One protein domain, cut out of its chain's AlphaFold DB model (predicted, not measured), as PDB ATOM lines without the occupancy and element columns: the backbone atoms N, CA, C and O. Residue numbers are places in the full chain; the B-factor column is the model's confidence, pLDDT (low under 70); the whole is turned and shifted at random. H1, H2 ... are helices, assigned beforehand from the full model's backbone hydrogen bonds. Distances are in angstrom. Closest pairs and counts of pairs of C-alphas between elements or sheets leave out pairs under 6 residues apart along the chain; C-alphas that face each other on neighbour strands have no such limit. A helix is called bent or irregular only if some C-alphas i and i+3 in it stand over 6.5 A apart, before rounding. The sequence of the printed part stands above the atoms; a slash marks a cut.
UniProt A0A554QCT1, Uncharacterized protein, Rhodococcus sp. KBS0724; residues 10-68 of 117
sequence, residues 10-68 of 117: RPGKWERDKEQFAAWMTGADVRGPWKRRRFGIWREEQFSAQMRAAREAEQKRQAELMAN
ATOM      1  N   ARG A  10      67.209  13.014  27.791       52.28
ATOM      2  CA  ARG A  10      66.719  14.077  28.716       52.28
ATOM      3  C   ARG A  10      67.425  15.445  28.557       52.28
ATOM      4  O   ARG A  10      68.267  15.788  29.394       52.28
ATOM      5  N   PRO A  11      67.026  16.286  27.587       53.94
ATOM      6  CA  PRO A  11      67.701  17.558  27.281       53.94
ATOM      7  C   PRO A  11      67.721  18.588  28.433       53.94
ATOM      8  O   PRO A  11      68.756  19.186  28.700       53.94
ATOM      9  N   GLY A  12      66.647  18.751  29.215       56.38
ATOM     10  CA  GLY A  12      66.634  19.749  30.308       56.38
ATOM     11  C   GLY A  12      67.503  19.395  31.531       56.38
ATOM     12  O   GLY A  12      67.945  20.271  32.272       56.38
ATOM     13  N   LYS A  13      67.781  18.103  31.768       59.41
ATOM     14  CA  LYS A  13      68.745  17.680  32.807       59.41
ATOM     15  C   LYS A  13      70.188  17.818  32.318       59.41
ATOM     16  O   LYS A  13      71.092  17.953  33.134       59.41
ATOM     17  N   TRP A  14      70.379  17.809  31.001       66.31
ATOM     18  CA  TRP A  14      71.673  17.957  30.352       66.31
ATOM     19  C   TRP A  14      72.215  19.385  30.443       66.31
ATOM     20  O   TRP A  14      73.390  19.547  30.749       66.31
ATOM     21  N   GLU A  15      71.380  20.415  30.279       69.94
ATOM     22  CA  GLU A  15      71.808  21.817  30.447       69.94
ATOM     23  C   GLU A  15      72.307  22.103  31.868       69.94
ATOM     24  O   GLU A  15      73.425  22.577  32.052       69.94
ATOM     25  N   ARG A  16      71.549  21.693  32.893       75.44
ATOM     26  CA  ARG A  16      71.973  21.858  34.295       75.44
ATOM     27  C   ARG A  16      73.229  21.066  34.637       75.44
ATOM     28  O   ARG A  16      74.019  21.499  35.476       75.44
ATOM     29  N   ASP A  17      73.391  19.876  34.065       80.00
ATOM     30  CA  ASP A  17      74.584  19.060  34.292       80.00
ATOM     31  C   ASP A  17      75.800  19.632  33.542       80.00
ATOM     32  O   ASP A  17      76.903  19.554  34.075       80.00
ATOM     33  N   LYS A  18      75.613  20.273  32.376       79.00
ATOM     34  CA  LYS A  18      76.652  21.044  31.670       79.00
ATOM     35  C   LYS A  18      77.109  22.259  32.470       79.00
ATOM     36  O   LYS A  18      78.309  22.462  32.603       79.00
ATOM     37  N   GLU A  19      76.183  23.041  33.020       84.50
ATOM     38  CA  GLU A  19      76.509  24.200  33.862       84.50
ATOM     39  C   GLU A  19      77.267  23.778  35.124       84.50
ATOM     40  O   GLU A  19      78.311  24.340  35.446       84.50
ATOM     41  N   GLN A  20      76.790  22.734  35.810       86.56
ATOM     42  CA  GLN A  20      77.487  22.168  36.968       86.56
ATOM     43  C   GLN A  20      78.856  21.591  36.591       86.56
ATOM     44  O   GLN A  20      79.792  21.703  37.378       86.56
ATOM     45  N   PHE A  21      78.988  20.977  35.413       86.00
ATOM     46  CA  PHE A  21      80.270  20.489  34.910       86.00
ATOM     47  C   PHE A  21      81.233  21.646  34.627       86.00
ATOM     48  O   PHE A  21      82.379  21.590  35.060       86.00
ATOM     49  N   ALA A  22      80.770  22.710  33.967       85.31
ATOM     50  CA  ALA A  22      81.564  23.906  33.706       85.31
ATOM     51  C   ALA A  22      82.018  24.574  35.013       85.31
ATOM     52  O   ALA A  22      83.199  24.869  35.165       85.31
ATOM     53  N   ALA A  23      81.115  24.722  35.987       88.94
ATOM     54  CA  ALA A  23      81.450  25.231  37.315       88.94
ATOM     55  C   ALA A  23      82.448  24.321  38.055       88.94
ATOM     56  O   ALA A  23      83.365  24.802  38.715       88.94
ATOM     57  N   TRP A  24      82.312  22.997  37.940       90.31
ATOM     58  CA  TRP A  24      83.265  22.050  38.526       90.31
ATOM     59  C   TRP A  24      84.648  22.136  37.869       90.31
ATOM     60  O   TRP A  24      85.661  22.112  38.565       90.31
ATOM     61  N   MET A  25      84.707  22.311  36.546       85.19
ATOM     62  CA  MET A  25      85.954  22.538  35.807       85.19
ATOM     63  C   MET A  25      86.653  23.842  36.222       85.19
ATOM     64  O   MET A  25      87.879  23.910  36.149       85.19
ATOM     65  N   THR A  26      85.908  24.850  36.691       91.50
ATOM     66  CA  THR A  26      86.457  26.100  37.250       91.50
ATOM     67  C   THR A  26      86.712  26.047  38.761       91.50
ATOM     68  O   THR A  26      87.139  27.044  39.340       91.50
ATOM     69  N   GLY A  27      86.513  24.889  39.406       87.38
ATOM     70  CA  GLY A  27      86.880  24.641  40.805       87.38
ATOM     71  C   GLY A  27      85.721  24.587  41.807       87.38
ATOM     72  O   GLY A  27      85.972  24.463  43.004       87.38
ATOM     73  N   ALA A  28      84.462  24.656  41.365       90.19
ATOM     74  CA  ALA A  28      83.315  24.481  42.258       90.19
ATOM     75  C   ALA A  28      83.224  23.041  42.793       90.19
ATOM     76  O   ALA A  28      83.516  22.081  42.081       90.19
ATOM     77  N   ASP A  29      82.763  22.864  44.033       87.31
ATOM     78  CA  ASP A  29      82.597  21.525  44.608       87.31
ATOM     79  C   ASP A  29      81.301  20.844  44.131       87.31
ATOM     80  O   ASP A  29      80.246  21.461  43.959       87.31
ATOM     81  N   VAL A  30      81.371  19.525  43.956       83.88
ATOM     82  CA  VAL A  30      80.251  18.677  43.537       83.88
ATOM     83  C   VAL A  30      79.928  17.708  44.664       83.88
ATOM     84  O   VAL A  30      80.643  16.732  44.892       83.88
ATOM     85  N   ARG A  31      78.801  17.958  45.340       78.75
ATOM     86  CA  ARG A  31      78.374  17.227  46.550       78.75
ATOM     87  C   ARG A  31      78.100  15.736  46.330       78.75
ATOM     88  O   ARG A  31      78.199  14.952  47.264       78.75
ATOM     89  N   GLY A  32      77.700  15.335  45.122       82.44
ATOM     90  CA  GLY A  32      77.319  13.952  44.823       82.44
ATOM     91  C   GLY A  32      78.508  13.115  44.341       82.44
ATOM     92  O   GLY A  32      78.998  13.397  43.245       82.44
ATOM     93  N   PRO A  33      78.919  12.039  45.044       79.81
ATOM     94  CA  PRO A  33      80.023  11.179  44.600       79.81
ATOM     95  C   PRO A  33      79.809  10.598  43.193       79.81
ATOM     96  O   PRO A  33      80.730  10.555  42.379       79.81
ATOM     97  N   TRP A  34      78.566  10.230  42.862       78.31
ATOM     98  CA  TRP A  34      78.198   9.730  41.534       78.31
ATOM     99  C   TRP A  34      78.311  10.803  40.436       78.31
ATOM    100  O   TRP A  34      78.717  10.488  39.318       78.31
ATOM    101  N   LYS A  35      78.014  12.076  40.749       82.94
ATOM    102  CA  LYS A  35      78.184  13.204  39.816       82.94
ATOM    103  C   LYS A  35      79.657  13.511  39.586       82.94
ATOM    104  O   LYS A  35      80.057  13.691  38.444       82.94
ATOM    105  N   ARG A  36      80.467  13.499  40.648       81.56
ATOM    106  CA  ARG A  36      81.920  13.698  40.552       81.56
ATOM    107  C   ARG A  36      82.567  12.639  39.656       81.56
ATOM    108  O   ARG A  36      83.341  12.985  38.771       81.56
ATOM    109  N   ARG A  37      82.189  11.363  39.821       79.81
ATOM    110  CA  ARG A  37      82.647  10.276  38.937       79.81
ATOM    111  C   ARG A  37      82.236  10.513  37.481       79.81
ATOM    112  O   ARG A  37      83.061  10.367  36.588       79.81
ATOM    113  N   ARG A  38      80.982  10.909  37.245       81.12
ATOM    114  CA  ARG A  38      80.460  11.214  35.903       81.12
ATOM    115  C   ARG A  38      81.212  12.363  35.230       81.12
ATOM    116  O   ARG A  38      81.579  12.245  34.069       81.12
ATOM    117  N   PHE A  39      81.467  13.445  35.957       86.75
ATOM    118  CA  PHE A  39      82.231  14.579  35.446       86.75
ATOM    119  C   PHE A  39      83.697  14.220  35.183       86.75
ATOM    120  O   PHE A  39      84.264  14.686  34.201       86.75
ATOM    121  N   GLY A  40      84.291  13.339  35.994       82.94
ATOM    122  CA  GLY A  40      85.613  12.773  35.720       82.94
ATOM    123  C   GLY A  40      85.689  12.091  34.351       82.94
ATOM    124  O   GLY A  40      86.569  12.425  33.563       82.94
ATOM    125  N   ILE A  41      84.719  11.223  34.041       82.62
ATOM    126  CA  ILE A  41      84.630  10.537  32.740       82.62
ATOM    127  C   ILE A  41      84.511  11.554  31.597       82.62
ATOM    128  O   ILE A  41      85.263  11.488  30.631       82.62
ATOM    129  N   TRP A  42      83.635  12.553  31.719       84.62
ATOM    130  CA  TRP A  42      83.494  13.580  30.678       84.62
ATOM    131  C   TRP A  42      84.740  14.431  30.484       84.62
ATOM    132  O   TRP A  42      85.075  14.779  29.356       84.62
ATOM    133  N   ARG A  43      85.443  14.777  31.563       85.06
ATOM    134  CA  ARG A  43      86.708  15.506  31.458       85.06
ATOM    135  C   ARG A  43      87.731  14.700  30.659       85.06
ATOM    136  O   ARG A  43      88.415  15.267  29.812       85.06
ATOM    137  N   GLU A  44      87.819  13.399  30.914       83.31
ATOM    138  CA  GLU A  44      88.707  12.493  30.187       83.31
ATOM    139  C   GLU A  44      88.308  12.352  28.711       83.31
ATOM    140  O   GLU A  44      89.170  12.398  27.832       83.31
ATOM    141  N   GLU A  45      87.009  12.276  28.411       82.81
ATOM    142  CA  GLU A  45      86.491  12.272  27.037       82.81
ATOM    143  C   GLU A  45      86.811  13.575  26.291       82.81
ATOM    144  O   GLU A  45      87.296  13.523  25.160       82.81
ATOM    145  N   GLN A  46      86.591  14.738  26.918       82.94
ATOM    146  CA  GLN A  46      86.915  16.047  26.339       82.94
ATOM    147  C   GLN A  46      88.415  16.182  26.080       82.94
ATOM    148  O   GLN A  46      88.817  16.579  24.989       82.94
ATOM    149  N   PHE A  47      89.252  15.793  27.046       82.31
ATOM    150  CA  PHE A  47      90.703  15.788  26.874       82.31
ATOM    151  C   PHE A  47      91.131  14.855  25.733       82.31
ATOM    152  O   PHE A  47      91.901  15.242  24.858       82.31
ATOM    153  N   SER A  48      90.572  13.648  25.677       80.12
ATOM    154  CA  SER A  48      90.856  12.684  24.612       80.12
ATOM    155  C   SER A  48      90.402  13.173  23.234       80.12
ATOM    156  O   SER A  48      91.047  12.866  22.232       80.12
ATOM    157  N   ALA A  49      89.294  13.910  23.157       82.44
ATOM    158  CA  ALA A  49      88.822  14.532  21.924       82.44
ATOM    159  C   ALA A  49      89.745  15.680  21.485       82.44
ATOM    160  O   ALA A  49      90.125  15.738  20.319       82.44
ATOM    161  N   GLN A  50      90.175  16.536  22.417       84.81
ATOM    162  CA  GLN A  50      91.141  17.606  22.145       84.81
ATOM    163  C   GLN A  50      92.481  17.049  21.657       84.81
ATOM    164  O   GLN A  50      93.017  17.529  20.663       84.81
ATOM    165  N   MET A  51      92.993  15.997  22.297       89.88
ATOM    166  CA  MET A  51      94.231  15.339  21.874       89.88
ATOM    167  C   MET A  51      94.110  14.708  20.484       89.88
ATOM    168  O   MET A  51      95.062  14.764  19.708       89.88
ATOM    169  N   ARG A  52      92.953  14.123  20.146       90.00
ATOM    170  CA  ARG A  52      92.683  13.618  18.790       90.00
ATOM    171  C   ARG A  52      92.681  14.748  17.764       90.00
ATOM    172  O   ARG A  52      93.425  14.662  16.796       90.00
ATOM    173  N   ALA A  53      91.946  15.826  18.027       91.44
ATOM    174  CA  ALA A  53      91.895  16.987  17.141       91.44
ATOM    175  C   ALA A  53      93.276  17.641  16.947       91.44
ATOM    176  O   ALA A  53      93.636  18.005  15.832       91.44
ATOM    177  N   ALA A  54      94.079  17.747  18.012       90.31
ATOM    178  CA  ALA A  54      95.442  18.268  17.931       90.31
ATOM    179  C   ALA A  54      96.336  17.392  17.038       90.31
ATOM    180  O   ALA A  54      97.040  17.914  16.177       90.31
ATOM    181  N   ARG A  55      96.260  16.063  17.191       88.44
ATOM    182  CA  ARG A  55      96.995  15.116  16.337       88.44
ATOM    183  C   ARG A  55      96.549  15.184  14.880       88.44
ATOM    184  O   ARG A  55      97.390  15.152  13.994       88.44
ATOM    185  N   GLU A  56      95.248  15.280  14.622       92.62
ATOM    186  CA  GLU A  56      94.715  15.423  13.261       92.62
ATOM    187  C   GLU A  56      95.185  16.728  12.607       92.62
ATOM    188  O   GLU A  56      95.596  16.726  11.446       92.62
ATOM    189  N   ALA A  57      95.192  17.836  13.354       91.31
ATOM    190  CA  ALA A  57      95.707  19.113  12.872       91.31
ATOM    191  C   ALA A  57      97.212  19.049  12.561       91.31
ATOM    192  O   ALA A  57      97.649  19.555  11.526       91.31
ATOM    193  N   GLU A  58      98.001  18.399  13.420       87.75
ATOM    194  CA  GLU A  58      99.434  18.185  13.197       87.75
ATOM    195  C   GLU A  58      99.698  17.312  11.965       87.75
ATOM    196  O   GLU A  58     100.493  17.692  11.106       87.75
ATOM    197  N   GLN A  59      98.975  16.196  11.819       86.69
ATOM    198  CA  GLN A  59      99.066  15.331  10.640       86.69
ATOM    199  C   GLN A  59      98.714  16.087   9.359       86.69
ATOM    200  O   GLN A  59      99.415  15.967   8.356       86.69
ATOM    201  N   LYS A  60      97.653  16.901   9.390       89.88
ATOM    202  CA  LYS A  60      97.257  17.714   8.240       89.88
ATOM    203  C   LYS A  60      98.346  18.720   7.867       89.88
ATOM    204  O   LYS A  60      98.705  18.813   6.699       89.88
ATOM    205  N   ARG A  61      98.917  19.417   8.855       86.88
ATOM    206  CA  ARG A  61     100.033  20.348   8.641       86.88
ATOM    207  C   ARG A  61     101.246  19.646   8.026       86.88
ATOM    208  O   ARG A  61     101.837  20.170   7.089       86.88
ATOM    209  N   GLN A  62     101.617  18.466   8.526       85.44
ATOM    210  CA  GLN A  62     102.725  17.686   7.963       85.44
ATOM    211  C   GLN A  62     102.445  17.255   6.519       85.44
ATOM    212  O   GLN A  62     103.317  17.377   5.660       85.44
ATOM    213  N   ALA A  63     101.222  16.803   6.227       86.88
ATOM    214  CA  ALA A  63     100.818  16.442   4.872       86.88
ATOM    215  C   ALA A  63     100.879  17.644   3.913       86.88
ATOM    216  O   ALA A  63     101.342  17.501   2.784       86.88
ATOM    217  N   GLU A  64     100.472  18.833   4.362       88.38
ATOM    218  CA  GLU A  64     100.566  20.073   3.581       88.38
ATOM    219  C   GLU A  64     102.021  20.467   3.283       88.38
ATOM    220  O   GLU A  64     102.325  20.836   2.147       88.38
ATOM    221  N   LEU A  65     102.926  20.336   4.262       84.88
ATOM    222  CA  LEU A  65     104.362  20.588   4.076       84.88
ATOM    223  C   LEU A  65     105.009  19.597   3.102       84.88
ATOM    224  O   LEU A  65     105.862  19.986   2.311       84.88
ATOM    225  N   MET A  66     104.589  18.331   3.128       82.62
ATOM    226  CA  MET A  66     105.059  17.319   2.176       82.62
ATOM    227  C   MET A  66     104.506  17.535   0.767       82.62
ATOM    228  O   MET A  66     105.213  17.306  -0.210       82.62
ATOM    229  N   ALA A  67     103.251  17.975   0.647       87.69
ATOM    230  CA  ALA A  67     102.637  18.268  -0.644       87.69
ATOM    231  C   ALA A  67     103.242  19.518  -1.305       87.69
ATOM    232  O   ALA A  67     103.327  19.576  -2.530       87.69
ATOM    233  N   ASN A  68     103.674  20.498  -0.506       89.25
ATOM    234  CA  ASN A  68     104.287  21.743  -0.973       89.25
ATOM    235  C   ASN A  68     105.622  21.992  -0.248       89.25
ATOM    236  O   ASN A  68     105.700  22.870   0.618       89.25
TER     237      ASN A  68
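AT A GLANCE: This is residues 10 to 68 of the 117 residues of an uncharacterized protein of Rhodococcus sp. KBS0724 (UniProt A0A554QCT1). Two helices make an open L: H1, the short arm, comes close to the early part of the long helix H2 at about a right angle, and a link of seven residues joins the two. H2 makes the longest axis, and much of it, residues 44 to 67, sticks out free, as does the first part of H1, residues 11 to 16. The printed part has 59 residues with two named helices, H1 then H2, and no named strand; the class is all helix. The whole is extended, with a radius of gyration of the C-alphas of 17.0 A and spans of 54 by 22 by 17 A.

IN THESE COORDINATES: H1 runs from Pro 11 to Met 25, 20.8 A from first to last C-alpha, and begins with C-alpha 11 at (67.701, 17.558, 27.281). Residues 26 to 32 form the link. H2 runs from Pro 33, with its C-alpha at (80.023, 11.179, 44.600), to Ala 67, with its C-alpha at (102.637, 18.268, -0.644), a length of 51.1 A.

HOW THE PARTS SIT: H1 and H2 are close but not clearly touching, with 1 pair of C-alphas within 8 A. Their closest C-alphas, those of Phe 21 and Phe 39, are 6.2 A apart. Their lines are about perpendicular, at 80 degrees, and their centres are 20.4 A apart. In H2 every O i to N i+4 pair is within hydrogen-bond range; in H1 10 of 11 are. Neither helix is bent.

THE WHOLE: The C-alphas of Arg 31 and Asn 68 are the two farthest apart, at 54.3 A. The printed part has no cut, and the link from H1 to H2 is short. The mean pLDDT of the printed part is 82.6; residues 10 to 15 are under 70.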